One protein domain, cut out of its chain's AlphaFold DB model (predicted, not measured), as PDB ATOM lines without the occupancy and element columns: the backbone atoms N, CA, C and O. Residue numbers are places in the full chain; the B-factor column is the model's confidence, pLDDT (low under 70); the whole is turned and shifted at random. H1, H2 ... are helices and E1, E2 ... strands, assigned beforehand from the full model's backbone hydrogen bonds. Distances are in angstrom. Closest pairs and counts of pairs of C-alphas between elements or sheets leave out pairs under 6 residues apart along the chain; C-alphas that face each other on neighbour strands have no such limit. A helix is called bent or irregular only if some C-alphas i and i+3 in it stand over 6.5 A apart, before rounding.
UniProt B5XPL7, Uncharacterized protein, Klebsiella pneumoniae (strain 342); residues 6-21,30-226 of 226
ATOM      1  N   LYS A   6      -9.894  16.899  33.571       91.44
ATOM      2  CA  LYS A   6     -10.315  16.503  32.223       91.44
ATOM      3  C   LYS A   6     -10.128  17.611  31.186       91.44
ATOM      4  O   LYS A   6      -9.816  17.313  30.040       91.44
ATOM      5  N   GLY A   7     -10.285  18.881  31.564       91.12
ATOM      6  CA  GLY A   7     -10.018  20.006  30.658       91.12
ATOM      7  C   GLY A   7      -8.567  20.033  30.166       91.12
ATOM      8  O   GLY A   7      -8.329  20.245  28.975       91.12
ATOM      9  N   TRP A   8      -7.630  19.745  31.071       94.56
ATOM     10  CA  TRP A   8      -6.200  19.639  30.793       94.56
ATOM     11  C   TRP A   8      -5.861  18.401  29.969       94.56
ATOM     12  O   TRP A   8      -5.285  18.523  28.890       94.56
ATOM     13  N   LEU A   9      -6.323  17.226  30.404       95.38
ATOM     14  CA  LEU A   9      -6.107  15.971  29.682       95.38
ATOM     15  C   LEU A   9      -6.752  15.961  28.296       95.38
ATOM     16  O   LEU A   9      -6.234  15.310  27.405       95.38
ATOM     17  N   ASP A  10      -7.850  16.685  28.073       94.44
ATOM     18  CA  ASP A  10      -8.464  16.836  26.747       94.44
ATOM     19  C   ASP A  10      -7.808  17.962  25.916       94.44
ATOM     20  O   ASP A  10      -8.278  18.260  24.815       94.44
ATOM     21  N   ARG A  11      -6.758  18.617  26.435       94.12
ATOM     22  CA  ARG A  11      -6.046  19.747  25.807       94.12
ATOM     23  C   ARG A  11      -6.949  20.937  25.472       94.12
ATOM     24  O   ARG A  11      -6.726  21.652  24.496       94.12
ATOM     25  N   ARG A  12      -8.001  21.146  26.267       92.56
ATOM     26  CA  ARG A  12      -8.955  22.258  26.106       92.56
ATOM     27  C   ARG A  12      -8.592  23.465  26.961       92.56
ATOM     28  O   ARG A  12      -8.968  24.580  26.614       92.56
ATOM     29  N   GLN A  13      -7.901  23.239  28.072       91.81
ATOM     30  CA  GLN A  13      -7.467  24.259  29.024       91.81
ATOM     31  C   GLN A  13      -6.088  23.877  29.574       91.81
ATOM     32  O   GLN A  13      -5.789  22.684  29.627       91.81
ATOM     33  N   PRO A  14      -5.250  24.841  29.984       93.25
ATOM     34  CA  PRO A  14      -4.031  24.514  30.705       93.25
ATOM     35  C   PRO A  14      -4.376  23.970  32.098       93.25
ATOM     36  O   PRO A  14      -5.434  24.285  32.652       93.25
ATOM     37  N   ILE A  15      -3.484  23.171  32.681       93.94
ATOM     38  CA  ILE A  15      -3.560  22.879  34.111       93.94
ATOM     39  C   ILE A  15      -3.336  24.186  34.900       93.94
ATOM     40  O   ILE A  15      -2.534  25.018  34.463       93.94
ATOM     41  N   PRO A  16      -4.031  24.396  36.031       92.69
ATOM     42  CA  PRO A  16      -3.858  25.598  36.841       92.69
ATOM     43  C   PRO A  16      -2.413  25.861  37.293       92.69
ATOM     44  O   PRO A  16      -1.694  24.933  37.673       92.69
ATOM     45  N   GLU A  17      -2.021  27.135  37.333       90.00
ATOM     46  CA  GLU A  17      -0.681  27.624  37.685       90.00
ATOM     47  C   GLU A  17      -0.199  27.114  39.044       90.00
ATOM     48  O   GLU A  17       0.965  26.747  39.213       90.00
ATOM     49  N   ARG A  18      -1.124  26.965  39.995       90.81
ATOM     50  CA  ARG A  18      -0.881  26.384  41.327       90.81
ATOM     51  C   ARG A  18      -0.159  25.031  41.320       90.81
ATOM     52  O   ARG A  18       0.398  24.653  42.346       90.81
ATOM     53  N   PHE A  19      -0.221  24.278  40.221       92.12
ATOM     54  CA  PHE A  19       0.386  22.952  40.118       92.12
ATOM     55  C   PHE A  19       1.831  22.968  39.613       92.12
ATOM     56  O   PHE A  19       2.524  21.968  39.774       92.12
ATOM     57  N   TYR A  20       2.305  24.085  39.057       89.94
ATOM     58  CA  TYR A  20       3.694  24.244  38.612       89.94
ATOM     59  C   TYR A  20       4.387  25.493  39.183       89.94
ATOM     60  O   TYR A  20       5.579  25.689  38.953       89.94
ATOM     61  N   THR A  21       3.686  26.295  39.990       87.88
ATOM     62  CA  THR A  21       4.250  27.409  40.764       87.88
ATOM     63  C   THR A  21       4.383  27.021  42.249       87.88
ATOM     64  O   THR A  21       3.377  26.870  42.950       87.88
ATOM     65  N   PRO A  30     -15.074  37.253  48.291       86.69
ATOM     66  CA  PRO A  30     -16.478  37.109  47.886       86.69
ATOM     67  C   PRO A  30     -16.709  37.115  46.366       86.69
ATOM     68  O   PRO A  30     -17.704  36.568  45.903       86.69
ATOM     69  N   ASP A  31     -15.786  37.702  45.596       88.62
ATOM     70  CA  ASP A  31     -15.883  37.836  44.136       88.62
ATOM     71  C   ASP A  31     -15.545  36.544  43.377       88.62
ATOM     72  O   ASP A  31     -15.701  36.474  42.156       88.62
ATOM     73  N   TRP A  32     -15.070  35.510  44.076       93.94
ATOM     74  CA  TRP A  32     -14.859  34.204  43.468       93.94
ATOM     75  C   TRP A  32     -16.179  33.651  42.941       93.94
ATOM     76  O   TRP A  32     -17.132  33.441  43.691       93.94
ATOM     77  N   SER A  33     -16.208  33.361  41.642       94.00
ATOM     78  CA  SER A  33     -17.360  32.713  41.025       94.00
ATOM     79  C   SER A  33     -17.441  31.281  41.536       94.00
ATOM     80  O   SER A  33     -16.583  30.469  41.198       94.00
ATOM     81  N   CYS A  34     -18.441  30.985  42.366       96.50
ATOM     82  CA  CYS A  34     -18.616  29.684  42.996       96.50
ATOM     83  C   CYS A  34     -19.817  28.954  42.392       96.50
ATOM     84  O   CYS A  34     -20.916  29.507  42.311       96.50
ATOM     85  N   TRP A  35     -19.635  27.689  42.019       95.62
ATOM     86  CA  TRP A  35     -20.759  26.813  41.701       95.62
ATOM     87  C   TRP A  35     -20.648  25.477  42.421       95.62
ATOM     88  O   TRP A  35     -19.563  25.007  42.758       95.62
ATOM     89  N   ILE A  36     -21.798  24.865  42.679       96.94
ATOM     90  CA  ILE A  36     -21.915  23.541  43.275       96.94
ATOM     91  C   ILE A  36     -22.536  22.620  42.242       96.94
ATOM     92  O   ILE A  36     -23.661  22.852  41.801       96.94
ATOM     93  N   SER A  37     -21.826  21.555  41.892       95.56
ATOM     94  CA  SER A  37     -22.379  20.476  41.079       95.56
ATOM     95  C   SER A  37     -22.978  19.401  41.978       95.56
ATOM     96  O   SER A  37     -22.351  18.966  42.945       95.56
ATOM     97  N   ILE A  38     -24.186  18.949  41.652       95.69
ATOM     98  CA  ILE A  38     -24.785  17.734  42.207       95.69
ATOM     99  C   ILE A  38     -24.494  16.594  41.237       95.69
ATOM    100  O   ILE A  38     -24.869  16.679  40.068       95.69
ATOM    101  N   GLU A  39     -23.808  15.549  41.697       94.44
ATOM    102  CA  GLU A  39     -23.173  14.580  40.790       94.44
ATOM    103  C   GLU A  39     -23.508  13.117  41.057       94.44
ATOM    104  O   GLU A  39     -23.358  12.283  40.163       94.44
ATOM    105  N   GLU A  40     -23.969  12.800  42.262       93.69
ATOM    106  CA  GLU A  40     -24.475  11.475  42.612       93.69
ATOM    107  C   GLU A  40     -25.802  11.629  43.349       93.69
ATOM    108  O   GLU A  40     -25.972  12.569  44.129       93.69
ATOM    109  N   CYS A  41     -26.711  10.682  43.134       93.88
ATOM    110  CA  CYS A  41     -27.924  10.513  43.920       93.88
ATOM    111  C   CYS A  41     -28.170   9.030  44.135       93.88
ATOM    112  O   CYS A  41     -28.120   8.248  43.189       93.88
ATOM    113  N   GLU A  42     -28.456   8.671  45.378       93.75
ATOM    114  CA  GLU A  42     -28.852   7.324  45.760       93.75
ATOM    115  C   GLU A  42     -30.005   7.392  46.767       93.75
ATOM    116  O   GLU A  42     -30.126   8.369  47.521       93.75
ATOM    117  N   PRO A  43     -30.844   6.350  46.864       94.06
ATOM    118  CA  PRO A  43     -31.715   6.169  48.014       94.06
ATOM    119  C   PRO A  43     -30.920   6.269  49.322       94.06
ATOM    120  O   PRO A  43     -29.893   5.614  49.494       94.06
ATOM    121  N   LEU A  44     -31.421   7.038  50.293       93.06
ATOM    122  CA  LEU A  44     -30.699   7.352  51.534       93.06
ATOM    123  C   LEU A  44     -30.219   6.102  52.296       93.06
ATOM    124  O   LEU A  44     -29.176   6.123  52.945       93.06
ATOM    125  N   HIS A  45     -30.960   4.995  52.221       90.75
ATOM    126  CA  HIS A  45     -30.595   3.744  52.891       90.75
ATOM    127  C   HIS A  45     -29.360   3.047  52.280       90.75
ATOM    128  O   HIS A  45     -28.781   2.181  52.932       90.75
ATOM    129  N   LEU A  46     -28.932   3.439  51.075       91.62
ATOM    130  CA  LEU A  46     -27.729   2.949  50.389       91.62
ATOM    131  C   LEU A  46     -26.494   3.827  50.649       91.62
ATOM    132  O   LEU A  46     -25.431   3.598  50.077       91.62
ATOM    133  N   VAL A  47     -26.580   4.803  51.557       88.19
ATOM    134  CA  VAL A  47     -25.478   5.736  51.852       88.19
ATOM    135  C   VAL A  47     -24.155   5.044  52.213       88.19
ATOM    136  O   VAL A  47     -23.077   5.544  51.894       88.19
ATOM    137  N   MET A  48     -24.226   3.874  52.856       83.62
ATOM    138  CA  MET A  48     -23.050   3.104  53.271       83.62
ATOM    139  C   MET A  48     -22.381   2.335  52.126       83.62
ATOM    140  O   MET A  48     -21.228   1.942  52.276       83.62
ATOM    141  N   SER A  49     -23.076   2.111  51.005       86.00
ATOM    142  CA  SER A  49     -22.489   1.506  49.801       86.00
ATOM    143  C   SER A  49     -21.904   2.535  48.834       86.00
ATOM    144  O   SER A  49     -21.228   2.149  47.884       86.00
ATOM    145  N   MET A  50     -22.136   3.830  49.064       86.94
ATOM    146  CA  MET A  50     -21.545   4.892  48.250       86.94
ATOM    147  C   MET A  50     -20.029   4.976  48.476       86.94
ATOM    148  O   MET A  50     -19.534   4.796  49.591       86.94
ATOM    149  N   GLN A  51     -19.280   5.295  47.419       85.19
ATOM    150  CA  GLN A  51     -17.828   5.455  47.490       85.19
ATOM    151  C   GLN A  51     -17.454   6.848  48.005       85.19
ATOM    152  O   GLN A  51     -17.339   7.816  47.251       85.19
ATOM    153  N   TRP A  52     -17.262   6.958  49.316       85.38
ATOM    154  CA  TRP A  52     -16.839   8.200  49.957       85.38
ATOM    155  C   TRP A  52     -15.336   8.424  49.797       85.38
ATOM    156  O   TRP A  52     -14.528   7.664  50.327       85.38
ATOM    157  N   LEU A  53     -14.972   9.518  49.130       88.38
ATOM    158  CA  LEU A  53     -13.597   9.998  49.028       88.38
ATOM    159  C   LEU A  53     -13.447  11.248  49.898       88.38
ATOM    160  O   LEU A  53     -14.238  12.186  49.772       88.38
ATOM    161  N   SER A  54     -12.475  11.258  50.817       87.94
ATOM    162  CA  SER A  54     -12.224  12.446  51.636       87.94
ATOM    163  C   SER A  54     -11.498  13.526  50.834       87.94
ATOM    164  O   SER A  54     -10.774  13.216  49.890       87.94
ATOM    165  N   LEU A  55     -11.642  14.788  51.253       88.94
ATOM    166  CA  LEU A  55     -10.904  15.917  50.671       88.94
ATOM    167  C   LEU A  55      -9.387  15.647  50.679       88.94
ATOM    168  O   LEU A  55      -8.694  15.895  49.699       88.94
ATOM    169  N   LYS A  56      -8.870  15.086  51.779       89.75
ATOM    170  CA  LYS A  56      -7.451  14.752  51.927       89.75
ATOM    171  C   LYS A  56      -7.001  13.673  50.939       89.75
ATOM    172  O   LYS A  56      -5.936  13.808  50.343       89.75
ATOM    173  N   ASP A  57      -7.800  12.625  50.761       91.38
ATOM    174  CA  ASP A  57      -7.457  11.531  49.847       91.38
ATOM    175  C   ASP A  57      -7.556  11.989  48.385       91.38
ATOM    176  O   ASP A  57      -6.652  11.717  47.602       91.38
ATOM    177  N   ALA A  58      -8.592  12.758  48.019       92.75
ATOM    178  CA  ALA A  58      -8.729  13.339  46.678       92.75
ATOM    179  C   ALA A  58      -7.531  14.230  46.312       92.75
ATOM    180  O   ALA A  58      -6.988  14.141  45.209       92.75
ATOM    181  N   ARG A  59      -7.067  15.037  47.273       92.38
ATOM    182  CA  ARG A  59      -5.850  15.849  47.152       92.38
ATOM    183  C   ARG A  59      -4.607  15.010  46.935       92.38
ATOM    184  O   ARG A  59      -3.857  15.282  46.004       92.38
ATOM    185  N   ALA A  60      -4.392  14.008  47.784       93.50
ATOM    186  CA  ALA A  60      -3.227  13.138  47.693       93.50
ATOM    187  C   ALA A  60      -3.198  12.380  46.358       93.50
ATOM    188  O   ALA A  60      -2.157  12.326  45.712       93.50
ATOM    189  N   ASN A  61      -4.349  11.873  45.910       95.31
ATOM    190  CA  ASN A  61      -4.478  11.190  44.625       95.31
ATOM    191  C   ASN A  61      -4.187  12.136  43.455       95.31
ATOM    192  O   ASN A  61      -3.452  11.766  42.545       95.31
ATOM    193  N   THR A  62      -4.726  13.360  43.493       95.19
ATOM    194  CA  THR A  62      -4.449  14.385  42.472       95.19
ATOM    195  C   THR A  62      -2.964  14.717  42.427       95.19
ATOM    196  O   THR A  62      -2.375  14.686  41.355       95.19
ATOM    197  N   GLN A  63      -2.343  14.984  43.579       94.56
ATOM    198  CA  GLN A  63      -0.920  15.304  43.644       94.56
ATOM    199  C   GLN A  63      -0.070  14.146  43.113       94.56
ATOM    200  O   GLN A  63       0.750  14.355  42.235       94.56
ATOM    201  N   SER A  64      -0.334  12.916  43.564       96.88
ATOM    202  CA  SER A  64       0.376  11.721  43.097       96.88
ATOM    203  C   SER A  64       0.253  11.519  41.584       96.88
ATOM    204  O   SER A  64       1.218  11.107  40.943       96.88
ATOM    205  N   TYR A  65      -0.927  11.781  41.014       97.56
ATOM    206  CA  TYR A  65      -1.151  11.693  39.572       97.56
ATOM    207  C   TYR A  65      -0.345  12.758  38.821       97.56
ATOM    208  O   TYR A  65       0.314  12.446  37.836       97.56
ATOM    209  N   LEU A  66      -0.358  14.003  39.307       96.50
ATOM    210  CA  LEU A  66       0.365  15.115  38.688       96.50
ATOM    211  C   LEU A  66       1.883  14.996  38.822       96.50
ATOM    212  O   LEU A  66       2.583  15.308  37.867       96.50
ATOM    213  N   ASP A  67       2.386  14.493  39.949       96.81
ATOM    214  CA  ASP A  67       3.810  14.208  40.139       96.81
ATOM    215  C   ASP A  67       4.269  13.146  39.129       96.81
ATOM    216  O   ASP A  67       5.241  13.352  38.405       96.81
ATOM    217  N   SER A  68       3.504  12.056  38.998       98.00
ATOM    218  CA  SER A  68       3.788  10.996  38.019       98.00
ATOM    219  C   SER A  68       3.723  11.521  36.581       98.00
ATOM    220  O   SER A  68       4.583  11.207  35.762       98.00
ATOM    221  N   ALA A  69       2.732  12.360  36.265       97.56
ATOM    222  CA  ALA A  69       2.610  12.980  34.950       97.56
ATOM    223  C   ALA A  69       3.799  13.906  34.658       97.56
ATOM    224  O   ALA A  69       4.393  13.818  33.586       97.56
ATOM    225  N   SER A  70       4.189  14.735  35.630       96.94
ATOM    226  CA  SER A  70       5.354  15.616  35.539       96.94
ATOM    227  C   SER A  70       6.644  14.834  35.292       96.94
ATOM    228  O   SER A  70       7.502  15.304  34.549       96.94
ATOM    229  N   GLU A  71       6.809  13.656  35.897       97.38
ATOM    230  CA  GLU A  71       7.968  12.790  35.652       97.38
ATOM    231  C   GLU A  71       7.984  12.236  34.218       97.38
ATOM    232  O   GLU A  71       9.038  12.243  33.578       97.38
ATOM    233  N   LEU A  72       6.827  11.813  33.691       97.06
ATOM    234  CA  LEU A  72       6.696  11.281  32.328       97.06
ATOM    235  C   LEU A  72       7.025  12.332  31.261       97.06
ATOM    236  O   LEU A  72       7.799  12.065  30.340       97.06
ATOM    237  N   ILE A  73       6.469  13.539  31.405       96.12
ATOM    238  CA  ILE A  73       6.568  14.594  30.383       96.12
ATOM    239  C   ILE A  73       7.681  15.616  30.670       96.12
ATOM    240  O   ILE A  73       7.934  16.506  29.865       96.12
ATOM    241  N   ARG A  74       8.422  15.431  31.773       94.00
ATOM    242  CA  ARG A  74       9.566  16.255  32.213       94.00
ATOM    243  C   ARG A  74       9.213  17.676  32.657       94.00
ATOM    244  O   ARG A  74      10.008  18.591  32.446       94.00
ATOM    245  N   GLY A  75       8.077  17.830  33.324       94.19
ATOM    246  CA  GLY A  75       7.632  19.090  33.911       94.19
ATOM    247  C   GLY A  75       6.158  19.365  33.651       94.19
ATOM    248  O   GLY A  75       5.536  18.743  32.804       94.19
ATOM    249  N   LEU A  76       5.584  20.306  34.393       94.62
ATOM    250  CA  LEU A  76       4.235  20.829  34.135       94.62
ATOM    251  C   LEU A  76       4.283  22.312  33.732       94.62
ATOM    252  O   LEU A  76       3.238  22.961  33.640       94.62
ATOM    253  N   GLU A  77       5.481  22.878  33.527       90.56
ATOM    254  CA  GLU A  77       5.641  24.306  33.263       90.56
ATOM    255  C   GLU A  77       4.917  24.742  31.982       90.56
ATOM    256  O   GLU A  77       5.013  24.121  30.927       90.56
ATOM    257  N   GLY A  78       4.188  25.859  32.069       88.44
ATOM    258  CA  GLY A  78       3.388  26.387  30.960       88.44
ATOM    259  C   GLY A  78       2.005  25.742  30.819       88.44
ATOM    260  O   GLY A  78       1.177  26.249  30.063       88.44
ATOM    261  N   GLY A  79       1.733  24.670  31.564       92.38
ATOM    262  CA  GLY A  79       0.409  24.112  31.826       92.38
ATOM    263  C   GLY A  79      -0.308  23.426  30.655       92.38
ATOM    264  O   GLY A  79      -1.314  22.749  30.866       92.38
ATOM    265  N   TRP A  80       0.167  23.572  29.422       95.25
ATOM    266  CA  TRP A  80      -0.420  22.936  28.243       95.25
ATOM    267  C   TRP A  80       0.214  21.583  27.957       95.25
ATOM    268  O   TRP A  80       1.418  21.432  28.108       95.25
ATOM    269  N   LEU A  81      -0.603  20.647  27.468       96.31
ATOM    270  CA  LEU A  81      -0.124  19.390  26.896       96.31
ATOM    271  C   LEU A  81      -0.073  19.475  25.372       96.31
ATOM    272  O   LEU A  81      -1.047  19.872  24.705       96.31
ATOM    273  N   ASP A  82       1.031  19.014  24.805       95.12
ATOM    274  CA  ASP A  82       1.065  18.581  23.421       95.12
ATOM    275  C   ASP A  82       0.359  17.219  23.243       95.12
ATOM    276  O   ASP A  82      -0.213  16.639  24.169       95.12
ATOM    277  N   ARG A  83       0.274  16.740  21.995       96.12
ATOM    278  CA  ARG A  83      -0.419  15.474  21.708       96.12
ATOM    279  C   ARG A  83       0.340  14.267  22.266       96.12
ATOM    280  O   ARG A  83      -0.306  13.340  22.734       96.12
ATOM    281  N   TRP A  84       1.663  14.270  22.164       96.38
ATOM    282  CA  TRP A  84       2.488  13.165  22.630       96.38
ATOM    283  C   TRP A  84       2.431  13.069  24.157       96.38
ATOM    284  O   TRP A  84       2.160  11.995  24.677       96.38
ATOM    285  N   GLU A  85       2.556  14.194  24.863       97.06
ATOM    286  CA  GLU A  85       2.462  14.257  26.326       97.06
ATOM    287  C   GLU A  85       1.107  13.745  26.834       97.06
ATOM    288  O   GLU A  85       1.039  12.952  27.773       97.06
ATOM    289  N   GLN A  86       0.014  14.155  26.179       96.88
ATOM    290  CA  GLN A  86      -1.330  13.654  26.467       96.88
ATOM    291  C   GLN A  86      -1.431  12.135  26.274       96.88
ATOM    292  O   GLN A  86      -1.983  11.443  27.130       96.88
ATOM    293  N   GLU A  87      -0.963  11.623  25.131       96.94
ATOM    294  CA  GLU A  87      -1.013  10.194  24.812       96.94
ATOM    295  C   GLU A  87      -0.193   9.376  25.821       96.94
ATOM    296  O   GLU A  87      -0.680   8.352  26.303       96.94
ATOM    297  N   GLU A  88       0.992   9.859  26.195       97.56
ATOM    298  CA  GLU A  88       1.881   9.214  27.166       97.56
ATOM    299  C   GLU A  88       1.221   9.128  28.551       97.56
ATOM    300  O   GLU A  88       1.114   8.044  29.124       97.56
ATOM    301  N   ILE A  89       0.684  10.247  29.059       97.62
ATOM    302  CA  ILE A  89      -0.005  10.295  30.359       97.62
ATOM    303  C   ILE A  89      -1.198   9.339  30.386       97.62
ATOM    304  O   ILE A  89      -1.353   8.568  31.332       97.62
ATOM    305  N   LEU A  90      -2.051   9.371  29.360       96.75
ATOM    306  CA  LEU A  90      -3.242   8.520  29.320       96.75
ATOM    307  C   LEU A  90      -2.895   7.035  29.159       96.75
ATOM    308  O   LEU A  90      -3.633   6.191  29.666       96.75
ATOM    309  N   THR A  91      -1.793   6.713  28.476       97.56
ATOM    310  CA  THR A  91      -1.334   5.328  28.296       97.56
ATOM    311  C   THR A  91      -0.770   4.755  29.593       97.56
ATOM    312  O   THR A  91      -1.124   3.637  29.964       97.56
ATOM    313  N   GLU A  92       0.065   5.520  30.299       97.81
ATOM    314  CA  GLU A  92       0.784   5.034  31.483       97.81
ATOM    315  C   GLU A  92      -0.018   5.186  32.783       97.81
ATOM    316  O   GLU A  92       0.008   4.303  33.641       97.81
ATOM    317  N   LEU A  93      -0.754   6.291  32.947       97.31
ATOM    318  CA  LEU A  93      -1.450   6.621  34.200       97.31
ATOM    319  C   LEU A  93      -2.960   6.377  34.141       97.31
ATOM    320  O   LEU A  93      -3.611   6.291  35.183       97.31
ATOM    321  N   GLY A  94      -3.529   6.259  32.941       95.25
ATOM    322  CA  GLY A  94      -4.966   6.101  32.750       95.25
ATOM    323  C   GLY A  94      -5.765   7.359  33.107       95.25
ATOM    324  O   GLY A  94      -5.306   8.494  32.950       95.25
ATOM    325  N   GLU A  95      -7.007   7.156  33.555       92.75
ATOM    326  CA  GLU A  95      -7.917   8.253  33.886       92.75
ATOM    327  C   GLU A  95      -7.457   9.042  35.119       92.75
ATOM    328  O   GLU A  95      -6.985   8.483  36.108       92.75
ATOM    329  N   ALA A  96      -7.657  10.361  35.077       94.06
ATOM    330  CA  ALA A  96      -7.391  11.225  36.220       94.06
ATOM    331  C   ALA A  96      -8.245  10.849  37.446       94.06
ATOM    332  O   ALA A  96      -9.404  10.444  37.298       94.06
ATOM    333  N   PRO A  97      -7.733  11.085  38.666       93.38
ATOM    334  CA  PRO A  97      -8.483  10.853  39.891       93.38
ATOM    335  C   PRO A  97      -9.737  11.731  39.973       93.38
ATOM    336  O   PRO A  97      -9.777  12.863  39.484       93.38
ATOM    337  N   LEU A  98     -10.768  11.195  40.622       91.75
ATOM    338  CA  LEU A  98     -12.024  11.897  40.863       91.75
ATOM    339  C   LEU A  98     -11.886  12.917  42.005       91.75
ATOM    340  O   LEU A  98     -11.112  12.685  42.943       91.75
ATOM    341  N   PRO A  99     -12.653  14.022  41.960       92.25
ATOM    342  CA  PRO A  99     -12.698  14.971  43.061       92.25
ATOM    343  C   PRO A  99     -13.400  14.353  44.275       92.25
ATOM    344  O   PRO A  99     -14.128  13.358  44.177       92.25
ATOM    345  N   SER A 100     -13.229  14.970  45.442       92.56
ATOM    346  CA  SER A 100     -14.119  14.681  46.557       92.56
ATOM    347  C   SER A 100     -15.500  15.289  46.286       92.56
ATOM    348  O   SER A 100     -15.633  16.321  45.627       92.56
ATOM    349  N   LEU A 101     -16.542  14.657  46.833       93.94
ATOM    350  CA  LEU A 101     -17.896  15.223  46.889       93.94
ATOM    351  C   LEU A 101     -18.279  15.424  48.361       93.94
ATOM    352  O   LEU A 101     -18.989  14.586  48.935       93.94
ATOM    353  N   PRO A 102     -17.708  16.448  49.022       93.50
ATOM    354  CA  PRO A 102     -17.762  16.569  50.466       93.50
ATOM    355  C   PRO A 102     -19.089  17.146  50.952       93.50
ATOM    356  O   PRO A 102     -19.378  17.042  52.139       93.50
ATOM    357  N   ILE A 103     -19.895  17.756  50.084       95.25
ATOM    358  CA  ILE A 103     -21.206  18.302  50.438       95.25
ATOM    359  C   ILE A 103     -22.246  17.223  50.155       95.25
ATOM    360  O   ILE A 103     -22.230  16.606  49.093       95.25
ATOM    361  N   TYR A 104     -23.164  16.995  51.089       94.44
ATOM    362  CA  TYR A 104     -24.304  16.120  50.856       94.44
ATOM    363  C   TYR A 104     -25.617  16.800  51.214       94.44
ATOM    364  O   TYR A 104     -25.720  17.557  52.184       94.44
ATOM    365  N   LEU A 105     -26.630  16.504  50.412       95.94
ATOM    366  CA  LEU A 105     -27.993  16.984  50.572       95.94
ATOM    367  C   LEU A 105     -28.879  15.772  50.825       95.94
ATOM    368  O   LEU A 105     -28.671  14.729  50.214       95.94
ATOM    369  N   ILE A 106     -29.860  15.894  51.710       96.19
ATOM    370  CA  ILE A 106     -30.902  14.878  51.867       96.19
ATOM    371  C   ILE A 106     -32.222  15.515  51.479       96.19
ATOM    372  O   ILE A 106     -32.530  16.614  51.954       96.19
ATOM    373  N   SER A 107     -32.989  14.822  50.647       96.19
ATOM    374  CA  SER A 107     -34.331  15.220  50.237       96.19
ATOM    375  C   SER A 107     -35.392  14.230  50.725       96.19
ATOM    376  O   SER A 107     -35.084  13.123  51.188       96.19
ATOM    377  N   CYS A 108     -36.656  14.638  50.637       96.50
ATOM    378  CA  CYS A 108     -37.811  13.762  50.773       96.50
ATOM    379  C   CYS A 108     -38.858  14.064  49.700       96.50
ATOM    380  O   CYS A 108     -39.194  15.228  49.505       96.50
ATOM    381  N   GLY A 109     -39.450  13.021  49.118       93.62
ATOM    382  CA  GLY A 109     -40.404  13.145  48.013       93.62
ATOM    383  C   GLY A 109     -39.741  12.938  46.651       93.62
ATOM    384  O   GLY A 109     -38.541  12.690  46.575       93.62
ATOM    385  N   ASP A 110     -40.539  13.026  45.590       89.25
ATOM    386  CA  ASP A 110     -40.116  12.775  44.211       89.25
ATOM    387  C   ASP A 110     -40.621  13.889  43.288       89.25
ATOM    388  O   ASP A 110     -41.686  14.468  43.519       89.25
ATOM    389  N   GLY A 111     -39.896  14.140  42.196       86.50
ATOM    390  CA  GLY A 111     -40.325  15.072  41.152       86.50
ATOM    391  C   GLY A 111     -40.457  16.505  41.663       86.50
ATOM    392  O   GLY A 111     -39.553  17.019  42.317       86.50
ATOM    393  N   ASP A 112     -41.582  17.150  41.354       84.06
ATOM    394  CA  ASP A 112     -41.837  18.545  41.739       84.06
ATOM    395  C   ASP A 112     -42.119  18.711  43.246       84.06
ATOM    396  O   ASP A 112     -41.959  19.808  43.781       84.06
ATOM    397  N   ASP A 113     -42.489  17.627  43.937       87.88
ATOM    398  CA  ASP A 113     -42.764  17.603  45.381       87.88
ATOM    399  C   ASP A 113     -41.516  17.246  46.214       87.88
ATOM    400  O   ASP A 113     -41.603  17.046  47.431       87.88
ATOM    401  N   GLU A 114     -40.350  17.109  45.575       94.12
ATOM    402  CA  GLU A 114     -39.110  16.765  46.260       94.12
ATOM    403  C   GLU A 114     -38.540  17.958  47.044       94.12
ATOM    404  O   GLU A 114     -38.124  18.980  46.495       94.12
ATOM    405  N   GLU A 115     -38.469  17.805  48.367       95.12
ATOM    406  CA  GLU A 115     -38.061  18.866  49.286       95.12
ATOM    407  C   GLU A 115     -36.676  18.598  49.874       95.12
ATOM    408  O   GLU A 115     -36.403  17.520  50.403       95.12
ATOM    409  N   LEU A 116     -35.809  19.614  49.876       96.75
ATOM    410  CA  LEU A 116     -34.546  19.572  50.609       96.75
ATOM    411  C   LEU A 116     -34.813  19.607  52.119       96.75
ATOM    412  O   LEU A 116     -35.284  20.609  52.658       96.75
ATOM    413  N   VAL A 117     -34.430  18.544  52.822       97.12
ATOM    414  CA  VAL A 117     -34.664  18.407  54.266       97.12
ATOM    415  C   VAL A 117     -33.405  18.590  55.105       97.12
ATOM    416  O   VAL A 117     -33.508  18.984  56.271       97.12
ATOM    417  N   TYR A 118     -32.220  18.346  54.537       96.56
ATOM    418  CA  TYR A 118     -30.944  18.483  55.241       96.56
ATOM    419  C   TYR A 118     -29.792  18.857  54.305       96.56
ATOM    420  O   TYR A 118     -29.699  18.350  53.192       96.56
ATOM    421  N   VAL A 119     -28.874  19.682  54.804       97.00
ATOM    422  CA  VAL A 119     -27.569  19.963  54.193       97.00
ATOM    423  C   VAL A 119     -26.482  19.591  55.189       97.00
ATOM    424  O   VAL A 119     -26.553  19.971  56.360       97.00
ATOM    425  N   GLY A 120     -25.450  18.896  54.735       93.81
ATOM    426  CA  GLY A 120     -24.267  18.653  55.540       93.81
ATOM    427  C   GLY A 120     -23.007  18.575  54.702       93.81
ATOM    428  O   GLY A 120     -23.037  18.571  53.472       93.81
ATOM    429  N   LYS A 121     -21.881  18.487  55.400       92.25
ATOM    430  CA  LYS A 121     -20.591  18.176  54.795       92.25
ATOM    431  C   LYS A 121     -19.901  17.010  55.483       92.25
ATOM    432  O   LYS A 121     -20.146  16.720  56.658       92.25
ATOM    433  N   THR A 122     -18.966  16.403  54.775       86.12
ATOM    434  CA  THR A 122     -17.996  15.470  55.322       86.12
ATOM    435  C   THR A 122     -16.577  15.983  55.105       86.12
ATOM    436  O   THR A 122     -16.246  16.540  54.063       86.12
ATOM    437  N   LYS A 123     -15.734  15.814  56.125       73.50
ATOM    438  CA  LYS A 123     -14.287  16.062  56.054       73.50
ATOM    439  C   LYS A 123     -13.486  14.749  56.050       73.50
ATOM    440  O   LYS A 123     -12.289  14.765  55.793       73.50
ATOM    441  N   ASN A 124     -14.133  13.614  56.347       66.00
ATOM    442  CA  ASN A 124     -13.489  12.327  56.625       66.00
ATOM    443  C   ASN A 124     -14.345  11.179  56.062       66.00
ATOM    444  O   ASN A 124     -15.569  11.261  56.066       66.00
ATOM    445  N   THR A 125     -13.738  10.055  55.693       60.22
ATOM    446  CA  THR A 125     -14.467   8.885  55.165       60.22
ATOM    447  C   THR A 125     -15.348   8.165  56.196       60.22
ATOM    448  O   THR A 125     -16.308   7.503  55.823       60.22
ATOM    449  N   SER A 126     -15.062   8.282  57.501       51.97
ATOM    450  CA  SER A 126     -15.612   7.362  58.514       51.97
ATOM    451  C   SER A 126     -16.782   7.879  59.357       51.97
ATOM    452  O   SER A 126     -17.324   7.119  60.159       51.97
ATOM    453  N   ARG A 127     -17.178   9.155  59.253       53.09
ATOM    454  CA  ARG A 127     -18.172   9.735  60.178       53.09
ATOM    455  C   ARG A 127     -19.230  10.570  59.474       53.09
ATOM    456  O   ARG A 127     -19.164  11.796  59.457       53.09
ATOM    457  N   PHE A 128     -20.295   9.900  59.044       62.25
ATOM    458  CA  PHE A 128     -21.584  10.506  58.698       62.25
ATOM    459  C   PHE A 128     -22.344  10.981  59.959       62.25
ATOM    460  O   PHE A 128     -23.530  10.733  60.122       62.25
ATOM    461  N   ASN A 129     -21.673  11.636  60.916       59.47
ATOM    462  CA  ASN A 129     -22.250  11.921  62.239       59.47
ATOM    463  C   ASN A 129     -23.470  12.856  62.182       59.47
ATOM    464  O   ASN A 129     -24.470  12.600  62.851       59.47
ATOM    465  N   GLY A 130     -23.399  13.925  61.382       61.06
ATOM    466  CA  GLY A 130     -24.541  14.823  61.160       61.06
ATOM    467  C   GLY A 130     -25.683  14.115  60.431       61.06
ATOM    468  O   GLY A 130     -26.845  14.209  60.831       61.06
ATOM    469  N   GLY A 131     -25.323  13.314  59.433       69.19
ATOM    470  CA  GLY A 131     -26.256  12.529  58.650       69.19
ATOM    471  C   GLY A 131     -26.938  11.392  59.422       69.19
ATOM    472  O   GLY A 131     -28.111  11.143  59.181       69.19
ATOM    473  N   HIS A 132     -26.299  10.777  60.426       78.94
ATOM    474  CA  HIS A 132     -26.957   9.811  61.320       78.94
ATOM    475  C   HIS A 132     -28.107  10.459  62.097       78.94
ATOM    476  O   HIS A 132     -29.192   9.892  62.200       78.94
ATOM    477  N   SER A 133     -27.896  11.671  62.625       81.75
ATOM    478  CA  SER A 133     -28.964  12.408  63.309       81.75
ATOM    479  C   SER A 133     -30.096  12.769  62.348       81.75
ATOM    480  O   SER A 133     -31.262  12.635  62.712       81.75
ATOM    481  N   ALA A 134     -29.770  13.194  61.122       83.56
ATOM    482  CA  ALA A 134     -30.769  13.469  60.094       83.56
ATOM    483  C   ALA A 134     -31.564  12.205  59.723       83.56
ATOM    484  O   ALA A 134     -32.791  12.241  59.738       83.56
ATOM    485  N   ALA A 135     -30.887  11.075  59.503       86.81
ATOM    486  CA  ALA A 135     -31.509   9.786  59.213       86.81
ATOM    487  C   ALA A 135     -32.477   9.347  60.324       86.81
ATOM    488  O   ALA A 135     -33.584   8.909  60.030       86.81
ATOM    489  N   LEU A 136     -32.117   9.548  61.597       88.00
ATOM    490  CA  LEU A 136     -33.019   9.263  62.718       88.00
ATOM    491  C   LEU A 136     -34.263  10.165  62.714       88.00
ATOM    492  O   LEU A 136     -35.371   9.685  62.942       88.00
ATOM    493  N   LYS A 137     -34.104  11.465  62.430       91.38
ATOM    494  CA  LYS A 137     -35.232  12.414  62.359       91.38
ATOM    495  C   LYS A 137     -36.201  12.093  61.217       91.38
ATOM    496  O   LYS A 137     -37.387  12.378  61.330       91.38
ATOM    497  N   LEU A 138     -35.719  11.457  60.151       93.88
ATOM    498  CA  LEU A 138     -36.525  11.062  58.992       93.88
ATOM    499  C   LEU A 138     -37.503   9.908  59.251       93.88
ATOM    500  O   LEU A 138     -38.276   9.559  58.359       93.88
ATOM    501  N   HIS A 139     -37.502   9.336  60.457       92.25
ATOM    502  CA  HIS A 139     -38.543   8.412  60.911       92.25
ATOM    503  C   HIS A 139     -39.788   9.117  61.465       92.25
ATOM    504  O   HIS A 139     -40.764   8.440  61.793       92.25
ATOM    505  N   ALA A 140     -39.769  10.447  61.601       93.19
ATOM    506  CA  ALA A 140     -40.931  11.192  62.068       93.19
ATOM    507  C   ALA A 140     -42.123  11.050  61.087       93.19
ATOM    508  O   ALA A 140     -41.896  10.912  59.877       93.19
ATOM    509  N   PRO A 141     -43.382  11.058  61.576       94.12
ATOM    510  CA  PRO A 141     -44.568  10.776  60.761       94.12
ATOM    511  C   PRO A 141     -44.707  11.640  59.500       94.12
ATOM    512  O   PRO A 141     -45.181  11.160  58.477       94.12
ATOM    513  N   GLU A 142     -44.261  12.892  59.536       93.06
ATOM    514  CA  GLU A 142     -44.322  13.824  58.406       93.06
ATOM    515  C   GLU A 142     -43.438  13.420  57.206       93.06
ATOM    516  O   GLU A 142     -43.690  13.852  56.081       93.06
ATOM    517  N   TYR A 143     -42.433  12.562  57.421       93.62
ATOM    518  CA  TYR A 143     -41.582  11.986  56.369       93.62
ATOM    519  C   TYR A 143     -41.937  10.526  56.066       93.62
ATOM    520  O   TYR A 143     -41.256   9.860  55.272       93.62
ATOM    521  N   GLN A 144     -42.975   9.991  56.712       91.12
ATOM    522  CA  GLN A 144     -43.439   8.634  56.477       91.12
ATOM    523  C   GLN A 144     -43.937   8.498  55.033       91.12
ATOM    524  O   GLN A 144     -44.542   9.411  54.480       91.12
ATOM    525  N   SER A 145     -43.645   7.358  54.407       89.25
ATOM    526  CA  SER A 145     -44.020   7.042  53.018       89.25
ATOM    527  C   SER A 145     -43.422   7.942  51.926       89.25
ATOM    528  O   SER A 145     -43.585   7.620  50.755       89.25
ATOM    529  N   LYS A 146     -42.684   9.006  52.271       94.00
ATOM    530  CA  LYS A 146     -41.868   9.761  51.312       94.00
ATOM    531  C   LYS A 146     -40.602   8.972  50.963       94.00
ATOM    532  O   LYS A 146     -39.933   8.450  51.872       94.00
ATOM    533  N   SER A 147     -40.262   8.924  49.674       94.19
ATOM    534  CA  SER A 147     -38.924   8.549  49.205       94.19
ATOM    535  C   SER A 147     -37.882   9.478  49.836       94.19
ATOM    536  O   SER A 147     -38.201  10.577  50.295       94.19
ATOM    537  N   LYS A 148     -36.651   8.986  49.982       95.62
ATOM    538  CA  LYS A 148     -35.565   9.696  50.665       95.62
ATOM    539  C   LYS A 148     -34.311   9.500  49.848       95.62
ATOM    540  O   LYS A 148     -33.859   8.358  49.725       95.62
ATOM    541  N   HIS A 149     -33.740  10.587  49.359       94.88
ATOM    542  CA  HIS A 149     -32.519  10.545  48.570       94.88
ATOM    543  C   HIS A 149     -31.393  11.250  49.299       94.88
ATOM    544  O   HIS A 149     -31.612  12.185  50.072       94.88
ATOM    545  N   ILE A 150     -30.177  10.774  49.060       94.38
ATOM    546  CA  ILE A 150     -28.961  11.494  49.387       94.38
ATOM    547  C   ILE A 150     -28.271  11.882  48.089       94.38
ATOM    548  O   ILE A 150     -28.016  11.041  47.232       94.38
ATOM    549  N   TYR A 151     -27.942  13.160  47.984       95.06
ATOM    550  CA  TYR A 151     -27.166  13.707  46.888       95.06
ATOM    551  C   TYR A 151     -25.771  14.034  47.370       95.06
ATOM    552  O   TYR A 151     -25.612  14.551  48.481       95.06
ATOM    553  N   ARG A 152     -24.770  13.800  46.527       94.00
ATOM    554  CA  ARG A 152     -23.400  14.243  46.779       94.00
ATOM    555  C   ARG A 152     -22.977  15.291  45.774       94.00
ATOM    556  O   ARG A 152     -23.250  15.192  44.579       94.00
ATOM    557  N   CYS A 153     -22.325  16.307  46.314       95.06
ATOM    558  CA  CYS A 153     -22.017  17.537  45.621       95.06
ATOM    559  C   CYS A 153     -20.586  17.972  45.926       95.06
ATOM    560  O   CYS A 153     -20.040  17.664  46.994       95.06
ATOM    561  N   THR A 154     -20.008  18.755  45.026       95.31
ATOM    562  CA  THR A 154     -18.746  19.448  45.280       95.31
ATOM    563  C   THR A 154     -18.809  20.884  44.803       95.31
ATOM    564  O   THR A 154     -19.659  21.244  43.989       95.31
ATOM    565  N   ALA A 155     -17.946  21.710  45.384       96.19
ATOM    566  CA  ALA A 155     -17.838  23.113  45.042       96.19
ATOM    567  C   ALA A 155     -16.679  23.329  44.076       96.19
ATOM    568  O   ALA A 155     -15.617  22.710  44.184       96.19
ATOM    569  N   TRP A 156     -16.892  24.271  43.183       95.62
ATOM    570  CA  TRP A 156     -15.969  24.655  42.146       95.62
ATOM    571  C   TRP A 156     -15.869  26.168  42.081       95.62
ATOM    572  O   TRP A 156     -16.793  26.884  42.481       95.62
ATOM    573  N   PHE A 157     -14.744  26.640  41.559       95.38
ATOM    574  CA  PHE A 157     -14.427  28.052  41.500       95.38
ATOM    575  C   PHE A 157     -13.857  28.433  40.146       95.38
ATOM    576  O   PHE A 157     -13.166  27.643  39.505       95.38
ATOM    577  N   TYR A 158     -14.153  29.655  39.721       91.50
ATOM    578  CA  TYR A 158     -13.496  30.283  38.589       91.50
ATOM    579  C   TYR A 158     -12.751  31.507  39.109       91.50
ATOM    580  O   TYR A 158     -13.375  32.460  39.587       91.50
ATOM    581  N   ILE A 159     -11.421  31.419  39.110       90.25
ATOM    582  CA  ILE A 159     -10.508  32.365  39.765       90.25
ATOM    583  C   ILE A 159      -9.389  32.662  38.774       90.25
ATOM    584  O   ILE A 159      -8.789  31.727  38.263       90.25
ATOM    585  N   ASP A 160      -9.123  33.937  38.481       86.38
ATOM    586  CA  ASP A 160      -8.006  34.364  37.623       86.38
ATOM    587  C   ASP A 160      -7.905  33.608  36.277       86.38
ATOM    588  O   ASP A 160      -6.826  33.304  35.780       86.38
ATOM    589  N   ASN A 161      -9.058  33.347  35.651       85.62
ATOM    590  CA  ASN A 161      -9.236  32.555  34.424       85.62
ATOM    591  C   ASN A 161      -9.014  31.035  34.540       85.62
ATOM    592  O   ASN A 161      -8.987  30.343  33.520       85.62
ATOM    593  N   GLU A 162      -8.938  30.495  35.753       88.56
ATOM    594  CA  GLU A 162      -8.759  29.070  36.025       88.56
ATOM    595  C   GLU A 162     -10.024  28.434  36.604       88.56
ATOM    596  O   GLU A 162     -10.690  29.010  37.463       88.56
ATOM    597  N   TYR A 163     -10.330  27.206  36.176       88.69
ATOM    598  CA  TYR A 163     -11.360  26.369  36.792       88.69
ATOM    599  C   TYR A 163     -10.733  25.523  37.900       88.69
ATOM    600  O   TYR A 163      -9.882  24.676  37.637       88.69
ATOM    601  N   ILE A 164     -11.166  25.739  39.139       92.56
ATOM    602  CA  ILE A 164     -10.544  25.182  40.338       92.56
ATOM    603  C   ILE A 164     -11.549  24.318  41.103       92.56
ATOM    604  O   ILE A 164     -12.626  24.780  41.474       92.56
ATOM    605  N   SER A 165     -11.185  23.063  41.380       94.25
ATOM    606  CA  SER A 165     -11.910  22.236  42.355       94.25
ATOM    607  C   SER A 165     -11.639  22.733  43.775       94.25
ATOM    608  O   SER A 165     -10.515  23.129  44.091       94.25
ATOM    609  N   LEU A 166     -12.618  22.617  44.678       95.62
ATOM    610  CA  LEU A 166     -12.398  22.774  46.120       95.62
ATOM    611  C   LEU A 166     -11.200  21.951  46.626       95.62
ATOM    612  O   LEU A 166     -10.453  22.409  47.496       95.62
ATOM    613  N   ASP A 167     -10.988  20.758  46.063       93.94
ATOM    614  CA  ASP A 167      -9.867  19.887  46.417       93.94
ATOM    615  C   ASP A 167      -8.514  20.528  46.110       93.94
ATOM    616  O   ASP A 167      -7.520  20.152  46.709       93.94
ATOM    617  N   TRP A 168      -8.436  21.502  45.210       94.06
ATOM    618  CA  TRP A 168      -7.175  22.087  44.749       94.06
ATOM    619  C   TRP A 168      -6.783  23.367  45.482       94.06
ATOM    620  O   TRP A 168      -5.702  23.909  45.247       94.06
ATOM    621  N   ILE A 169      -7.641  23.855  46.378       94.25
ATOM    622  CA  ILE A 169      -7.389  25.072  47.145       94.25
ATOM    623  C   ILE A 169      -6.249  24.847  48.146       94.25
ATOM    624  O   ILE A 169      -6.293  23.913  48.944       94.25
ATOM    625  N   GLN A 170      -5.225  25.689  48.138       92.06
ATOM    626  CA  GLN A 170      -4.055  25.611  49.006       92.06
ATOM    627  C   GLN A 170      -4.011  26.807  49.970       92.06
ATOM    628  O   GLN A 170      -4.257  27.933  49.556       92.06
ATOM    629  N   PRO A 171      -3.650  26.615  51.252       92.88
ATOM    630  CA  PRO A 171      -3.419  25.339  51.929       92.88
ATOM    631  C   PRO A 171      -4.726  24.583  52.228       92.88
ATOM    632  O   PRO A 171      -5.814  25.154  52.203       92.88
ATOM    633  N   GLU A 172      -4.622  23.303  52.602       92.31
ATOM    634  CA  GLU A 172      -5.772  22.435  52.933       92.31
ATOM    635  C   GLU A 172      -6.739  23.073  53.947       92.31
ATOM    636  O   GLU A 172      -7.957  22.960  53.814       92.31
ATOM    637  N   GLN A 173      -6.216  23.805  54.937       93.75
ATOM    638  CA  GLN A 173      -7.055  24.488  55.922       93.75
ATOM    639  C   GLN A 173      -7.983  25.535  55.284       93.75
ATOM    640  O   GLN A 173      -9.126  25.668  55.717       93.75
ATOM    641  N   VAL A 174      -7.533  26.236  54.238       95.56
ATOM    642  CA  VAL A 174      -8.373  27.199  53.510       95.56
ATOM    643  C   VAL A 174      -9.511  26.470  52.797       95.56
ATOM    644  O   VAL A 174     -10.658  26.890  52.922       95.56
ATOM    645  N   ALA A 175      -9.245  25.328  52.156       95.31
ATOM    646  CA  ALA A 175     -10.290  24.503  51.544       95.31
ATOM    647  C   ALA A 175     -11.355  24.064  52.573       95.31
ATOM    648  O   ALA A 175     -12.558  24.145  52.325       95.31
ATOM    649  N   LEU A 176     -10.928  23.653  53.773       95.38
ATOM    650  CA  LEU A 176     -11.834  23.237  54.849       95.38
ATOM    651  C   LEU A 176     -12.674  24.391  55.420       95.38
ATOM    652  O   LEU A 176     -13.819  24.158  55.832       95.38
ATOM    653  N   ASP A 177     -12.119  25.603  55.465       96.06
ATOM    654  CA  ASP A 177     -12.809  26.819  55.904       96.06
ATOM    655  C   ASP A 177     -13.804  27.316  54.839       96.06
ATOM    656  O   ASP A 177     -14.922  27.725  55.174       96.06
ATOM    657  N   ILE A 178     -13.443  27.231  53.553       96.88
ATOM    658  CA  ILE A 178     -14.351  27.495  52.427       96.88
ATOM    659  C   ILE A 178     -15.521  26.515  52.468       96.88
ATOM    660  O   ILE A 178     -16.674  26.935  52.431       96.88
ATOM    661  N   LEU A 179     -15.251  25.217  52.636       96.50
ATOM    662  CA  LEU A 179     -16.291  24.197  52.758       96.50
ATOM    663  C   LEU A 179     -17.238  24.473  53.945       96.50
ATOM    664  O   LEU A 179     -18.437  24.210  53.860       96.50
ATOM    665  N   ASP A 180     -16.734  25.011  55.065       96.31
ATOM    666  CA  ASP A 180     -17.591  25.471  56.171       96.31
ATOM    667  C   ASP A 180     -18.423  26.701  55.836       96.31
ATOM    668  O   ASP A 180     -19.588  26.770  56.236       96.31
ATOM    669  N   SER A 181     -17.849  27.629  55.080       96.81
ATOM    670  CA  SER A 181     -18.540  28.828  54.625       96.81
ATOM    671  C   SER A 181     -19.667  28.491  53.653       96.81
ATOM    672  O   SER A 181     -20.777  28.989  53.819       96.81
ATOM    673  N   ILE A 182     -19.426  27.581  52.709       97.25
ATOM    674  CA  ILE A 182     -20.438  27.092  51.768       97.25
ATOM    675  C   ILE A 182     -21.558  26.361  52.510       97.25
ATOM    676  O   ILE A 182     -22.719  26.726  52.366       97.25
ATOM    677  N   GLU A 183     -21.240  25.394  53.379       97.06
ATOM    678  CA  GLU A 183     -22.260  24.693  54.177       97.06
ATOM    679  C   GLU A 183     -23.120  25.676  54.994       97.06
ATOM    680  O   GLU A 183     -24.339  25.530  55.076       97.06
ATOM    681  N   SER A 184     -22.494  26.695  55.592       97.00
ATOM    682  CA  SER A 184     -23.206  27.710  56.375       97.00
ATOM    683  C   SER A 184     -24.170  28.536  55.532       97.00
ATOM    684  O   SER A 184     -25.300  28.743  55.973       97.00
ATOM    685  N   GLN A 185     -23.758  28.947  54.332       97.38
ATOM    686  CA  GLN A 185     -24.615  29.667  53.387       97.38
ATOM    687  C   GLN A 185     -25.780  28.806  52.922       97.38
ATOM    688  O   GLN A 185     -26.924  29.237  53.026       97.38
ATOM    689  N   LEU A 186     -25.517  27.563  52.506       97.75
ATOM    690  CA  LEU A 186     -26.565  26.638  52.077       97.75
ATOM    691  C   LEU A 186     -27.616  26.441  53.176       97.75
ATOM    692  O   LEU A 186     -28.810  26.555  52.919       97.75
ATOM    693  N   ILE A 187     -27.197  26.196  54.420       98.00
ATOM    694  CA  ILE A 187     -28.137  26.019  55.536       98.00
ATOM    695  C   ILE A 187     -28.914  27.312  55.829       98.00
ATOM    696  O   ILE A 187     -30.113  27.255  56.112       98.00
ATOM    697  N   TYR A 188     -28.246  28.465  55.803       98.00
ATOM    698  CA  TYR A 188     -28.870  29.748  56.111       98.00
ATOM    699  C   TYR A 188     -29.855  30.202  55.029       98.00
ATOM    700  O   TYR A 188     -30.933  30.685  55.350       98.00
ATOM    701  N   TRP A 189     -29.542  30.026  53.753       97.19
ATOM    702  CA  TRP A 189     -30.409  30.502  52.678       97.19
ATOM    703  C   TRP A 189     -31.501  29.498  52.307       97.19
ATOM    704  O   TRP A 189     -32.636  29.889  52.050       97.19
ATOM    705  N   LEU A 190     -31.204  28.194  52.346       96.81
ATOM    706  CA  LEU A 190     -32.168  27.150  51.973       96.81
ATOM    707  C   LEU A 190     -33.081  26.723  53.124       96.81
ATOM    708  O   LEU A 190     -34.097  26.074  52.890       96.81
ATOM    709  N   GLN A 191     -32.724  27.064  54.364       97.50
ATOM    710  CA  GLN A 191     -33.512  26.785  55.568       97.50
ATOM    711  C   GLN A 191     -33.996  25.323  55.737       97.50
ATOM    712  O   GLN A 191     -35.103  25.117  56.254       97.50
ATOM    713  N   PRO A 192     -33.181  24.290  55.432       96.75
ATOM    714  CA  PRO A 192     -33.602  22.892  55.526       96.75
ATOM    715  C   PRO A 192     -34.147  22.552  56.930       96.75
ATOM    716  O   PRO A 192     -33.545  22.942  57.940       96.75
ATOM    717  N   PRO A 193     -35.304  21.877  57.054       96.19
ATOM    718  CA  PRO A 193     -35.982  21.635  58.330       96.19
ATOM    719  C   PRO A 193     -35.162  20.831  59.345       96.19
ATOM    720  O   PRO A 193     -35.268  21.095  60.543       96.19
ATOM    721  N   LEU A 194     -34.324  19.886  58.907       95.12
ATOM    722  CA  LEU A 194     -33.611  18.986  59.822       95.12
ATOM    723  C   LEU A 194     -32.296  19.563  60.358       95.12
ATOM    724  O   LEU A 194     -31.782  19.071  61.376       95.12
ATOM    725  N   ASN A 195     -31.762  20.609  59.724       94.75
ATOM    726  CA  ASN A 195     -30.644  21.370  60.269       94.75
ATOM    727  C   ASN A 195     -31.109  22.184  61.483       94.75
ATOM    728  O   ASN A 195     -32.156  22.817  61.470       94.75
ATOM    729  N   THR A 196     -30.322  22.186  62.554       90.38
ATOM    730  CA  THR A 196     -30.620  22.966  63.772       90.38
ATOM    731  C   THR A 196     -29.634  24.113  63.970       90.38
ATOM    732  O   THR A 196     -30.010  25.205  64.398       90.38
ATOM    733  N   HIS A 197     -28.367  23.885  63.631       89.81
ATOM    734  CA  HIS A 197     -27.308  24.891  63.643       89.81
ATOM    735  C   HIS A 197     -27.301  25.693  62.336       89.81
ATOM    736  O   HIS A 197     -27.838  25.231  61.335       89.81
ATOM    737  N   LYS A 198     -26.698  26.892  62.341       93.19
ATOM    738  CA  LYS A 198     -26.492  27.769  61.163       93.19
ATOM    739  C   LYS A 198     -27.769  28.312  60.475       93.19
ATOM    740  O   LYS A 198     -27.671  29.235  59.683       93.19
ATOM    741  N   LYS A 199     -28.976  27.863  60.852       94.75
ATOM    742  CA  LYS A 199     -30.247  28.377  60.294       94.75
ATOM    743  C   LYS A 199     -30.563  29.829  60.648       94.75
ATOM    744  O   LYS A 199     -31.079  30.567  59.825       94.75
ATOM    745  N   LYS A 200     -30.305  30.246  61.891       93.81
ATOM    746  CA  LYS A 200     -30.728  31.577  62.378       93.81
ATOM    747  C   LYS A 200     -29.770  32.705  61.998       93.81
ATOM    748  O   LYS A 200     -30.153  33.868  62.051       93.81
ATOM    749  N   ARG A 201     -28.520  32.372  61.684       93.81
ATOM    750  CA  ARG A 201     -27.466  33.331  61.349       93.81
ATOM    751  C   ARG A 201     -26.496  32.667  60.387       93.81
ATOM    752  O   ARG A 201     -26.009  31.583  60.713       93.81
ATOM    753  N   ASN A 202     -26.183  33.343  59.285       93.69
ATOM    754  CA  ASN A 202     -25.103  32.929  58.401       93.69
ATOM    755  C   ASN A 202     -23.782  32.976  59.188       93.69
ATOM    756  O   ASN A 202     -23.418  34.012  59.746       93.69
ATOM    757  N   LEU A 203     -23.120  31.826  59.321       95.50
ATOM    758  CA  LEU A 203     -21.828  31.698  60.007       95.50
ATOM    759  C   LEU A 203     -20.656  31.605  59.026       95.50
ATOM    760  O   LEU A 203     -19.550  31.270  59.442       95.50
ATOM    761  N   ALA A 204     -20.897  31.862  57.742       95.50
ATOM    762  CA  ALA A 204     -19.860  31.816  56.734       95.50
ATOM    763  C   ALA A 204     -18.784  32.874  56.984       95.50
ATOM    764  O   ALA A 204     -19.080  34.017  57.332       95.50
ATOM    765  N   ARG A 205     -17.522  32.476  56.801       95.50
ATOM    766  CA  ARG A 205     -16.384  33.398  56.840       95.50
ATOM    767  C   ARG A 205     -16.303  34.216  55.555       95.50
ATOM    768  O   ARG A 205     -15.972  35.396  55.611       95.50
ATOM    769  N   TRP A 206     -16.619  33.576  54.432       95.75
ATOM    770  CA  TRP A 206     -16.774  34.201  53.124       95.75
ATOM    771  C   TRP A 206     -18.165  33.901  52.589       95.75
ATOM    772  O   TRP A 206     -18.594  32.746  52.598       95.75
ATOM    773  N   GLU A 207     -18.862  34.939  52.149       94.69
ATOM    774  CA  GLU A 207     -20.159  34.823  51.494       94.69
ATOM    775  C   GLU A 207     -19.921  34.885  49.984       94.69
ATOM    776  O   GLU A 207     -19.438  35.893  49.479       94.69
ATOM    777  N   PHE A 208     -20.152  33.767  49.302       95.81
ATOM    778  CA  PHE A 208     -19.948  33.607  47.867       95.81
ATOM    779  C   PHE A 208     -21.308  33.687  47.184       95.81
ATOM    780  O   PHE A 208     -22.294  33.204  47.734       95.81
ATOM    781  N   TYR A 209     -21.358  34.206  45.962       94.88
ATOM    782  CA  TYR A 209     -22.524  33.990  45.112       94.88
ATOM    783  C   TYR A 209     -22.471  32.558  44.572       94.88
ATOM    784  O   TYR A 209     -21.564  32.228  43.802       94.88
ATOM    785  N   ILE A 210     -23.383  31.691  45.021       96.69
ATOM    786  CA  ILE A 210     -23.326  30.251  44.744       96.69
ATOM    787  C   ILE A 210     -24.379  29.886  43.702       96.69
ATOM    788  O   ILE A 210     -25.582  29.997  43.940       96.69
ATOM    789  N   HIS A 211     -23.931  29.346  42.570       96.75
ATOM    790  CA  HIS A 211     -24.806  28.703  41.588       96.75
ATOM    791  C   HIS A 211     -24.840  27.188  41.798       96.75
ATOM    792  O   HIS A 211     -23.820  26.519  41.711       96.75
ATOM    793  N   MET A 212     -26.004  26.613  42.072       95.56
ATOM    794  CA  MET A 212     -26.189  25.168  42.167       95.56
ATOM    795  C   MET A 212     -26.691  24.604  40.841       95.56
ATOM    796  O   MET A 212     -27.696  25.064  40.298       95.56
ATOM    797  N   GLN A 213     -26.013  23.569  40.351       94.69
ATOM    798  CA  GLN A 213     -26.368  22.859  39.130       94.69
ATOM    799  C   GLN A 213     -26.535  21.375  39.411       94.69
ATOM    800  O   GLN A 213     -25.669  20.737  40.016       94.69
ATOM    801  N   ASN A 214     -27.639  20.813  38.929       93.75
ATOM    802  CA  ASN A 214     -27.873  19.389  39.012       93.75
ATOM    803  C   ASN A 214     -27.360  18.709  37.734       93.75
ATOM    804  O   ASN A 214     -27.912  18.917  36.657       93.75
ATOM    805  N   LEU A 215     -26.278  17.930  37.850       92.44
ATOM    806  CA  LEU A 215     -25.653  17.235  36.718       92.44
ATOM    807  C   LEU A 215     -26.147  15.790  36.554       92.44
ATOM    808  O   LEU A 215     -25.699  15.092  35.642       92.44
ATOM    809  N   ILE A 216     -27.051  15.330  37.419       90.19
ATOM    810  CA  ILE A 216     -27.744  14.047  37.275       90.19
ATOM    811  C   ILE A 216     -29.123  14.255  36.632       90.19
ATOM    812  O   ILE A 216     -29.538  15.373  36.333       90.19
ATOM    813  N   CYS A 217     -29.856  13.169  36.382       67.69
ATOM    814  CA  CYS A 217     -31.225  13.269  35.888       67.69
ATOM    815  C   CYS A 217     -32.177  13.805  36.978       67.69
ATOM    816  O   CYS A 217     -32.168  13.327  38.110       67.69
ATOM    817  N   GLY A 218     -33.021  14.781  36.626       74.31
ATOM    818  CA  GLY A 218     -34.043  15.356  37.513       74.31
ATOM    819  C   GLY A 218     -33.995  16.886  37.600       74.31
ATOM    820  O   GLY A 218     -33.088  17.523  37.074       74.31
ATOM    821  N   GLY A 219     -35.004  17.479  38.247       83.06
ATOM    822  CA  GLY A 219     -35.113  18.933  38.456       83.06
ATOM    823  C   GLY A 219     -34.643  19.421  39.833       83.06
ATOM    824  O   GLY A 219     -34.549  20.628  40.052       83.06
ATOM    825  N   PHE A 220     -34.340  18.507  40.763       91.50
ATOM    826  CA  PHE A 220     -34.026  18.846  42.151       91.50
ATOM    827  C   PHE A 220     -32.854  19.824  42.246       91.50
ATOM    828  O   PHE A 220     -31.744  19.507  41.817       91.50
ATOM    829  N   MET A 221     -33.095  21.002  42.831       91.69
ATOM    830  CA  MET A 221     -32.072  22.026  43.090       91.69
ATOM    831  C   MET A 221     -31.261  22.452  41.848       91.69
ATOM    832  O   MET A 221     -30.158  22.980  41.991       91.69
ATOM    833  N   ASN A 222     -31.799  22.240  40.643       92.94
ATOM    834  CA  ASN A 222     -31.142  22.647  39.410       92.94
ATOM    835  C   ASN A 222     -31.305  24.153  39.165       92.94
ATOM    836  O   ASN A 222     -32.390  24.694  39.365       92.94
ATOM    837  N   ASP A 223     -30.240  24.798  38.690       93.12
ATOM    838  CA  ASP A 223     -30.195  26.220  38.331       93.12
ATOM    839  C   ASP A 223     -30.630  27.173  39.461       93.12
ATOM    840  O   ASP A 223     -31.379  28.132  39.267       93.12
ATOM    841  N   LYS A 224     -30.173  26.887  40.684       92.81
ATOM    842  CA  LYS A 224     -30.533  27.666  41.874       92.81
ATOM    843  C   LYS A 224     -29.395  28.580  42.299       92.81
ATOM    844  O   LYS A 224     -28.270  28.123  42.464       92.81
ATOM    845  N   PHE A 225     -29.704  29.847  42.541       94.50
ATOM    846  CA  PHE A 225     -28.746  30.835  43.034       94.50
ATOM    847  C   PHE A 225     -28.976  31.107  44.519       94.50
ATOM    848  O   PHE A 225     -30.125  31.179  44.968       94.50
ATOM    849  N   ILE A 226     -27.878  31.207  45.263       89.56
ATOM    850  CA  ILE A 226     -27.827  31.425  46.712       89.56
ATOM    851  C   ILE A 226     -26.859  32.563  47.003       89.56
ATOM    852  O   ILE A 226     -25.773  32.576  46.379       89.56
TER     853      ILE A 226
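AT A GLANCE: This is residues 6 to 21 and 30 to 226 of the 226 residues of an uncharacterized protein of Klebsiella pneumoniae (strain 342) (UniProt B5XPL7). A strongly twisted sheet of six strands makes the core of the larger lobe, with H6, H5 and H2 on one of its faces; a smaller lobe of H3, H4 and H1, with no strand of the sheet in it, extends the domain along its longest axis. The printed part has 213 residues, with six named helices and six named strands in the order H1 E1 H2 H3 H4 E2 E3 H5 E4 E5 H6 E6. The sheet is branched and mixed: E1 and E6 are parallel, the other neighbour pairs antiparallel. The class is mixed, helices and strands; the whole is compact, with a radius of gyration of the C-alphas of 18.7 A, yet elongated, spanning 61 by 34 by 30 A.

IN THESE COORDINATES: H1, residues 6 to 9, begins at C-alpha 6 (-10.315, 16.503, 32.223). E1 is residues 33 to 43, 31.0 A long, and H2 residues 44 to 49. H2 is irregular, with C-alphas 45 and 48 7.6 A apart. H3 is residues 55 to 73, 26.8 A, and H4 residues 83 to 92. E2 is residues 103 to 108, E3 residues 115 to 121 and H5 residues 129 to 137. E4, residues 148 to 159, is 35.5 A long; E5 is residues 162 to 165. H6, residues 172 to 190, is 26.8 A long. E6, residues 210 to 214, ends at C-alpha 214 (-27.873, 19.389, 39.012).

HOW THE PARTS SIT: E4 has E1 on one side, and E2 and E5 on the other side. N 37 and O 154 of E1 and E4 are 3.0 A apart, N 105 and O 151 of E2 and E4 2.9 A, within hydrogen-bond range. E4 and E5 form a hairpin, with N 157 and O 164 at 2.8 A. E2 and E3 form another, with N 106 and O 118 at 2.9 A. E6 is parallel to E1, with N 36 and O 211 at 2.8 A. H6 is on the sheet; its closest C-alpha pair with E3 is Val 119 and Ile 187, 6.2 A. H5 is on the same face, at a height over the sheet of 9.5 A, and H2 too, at 7.6 A. H3 touches H4 with residues 69 to 73 alone, at a steep tilt of 58 degrees; the closest C-alphas are those of Ile 73 and Glu 85, 5.8 A. H1 and H4 are close but not clearly touching, the C-alphas of Leu 9 and Gln 86 being 6.2 A apart. Every O i to N i+4 pair is within range in H3, H4 and H6; H5 has 4 of 5, H2 0 of 2 but 2 of 3 O i to N i+3 pairs, and H1 is too short for an O i to N i+4 pair.

THE WHOLE: The C-alphas farthest apart, those of Arg 74 and Pro 141, are 61.4 A apart. Residues 22 to 29 are not printed; C-alphas 21 and 30 are 24.0 A apart across the cut. The link from H6 to E6 is long. The mean pLDDT of the printed part is 91.8; residues 124 to 131 and 217 are under 70.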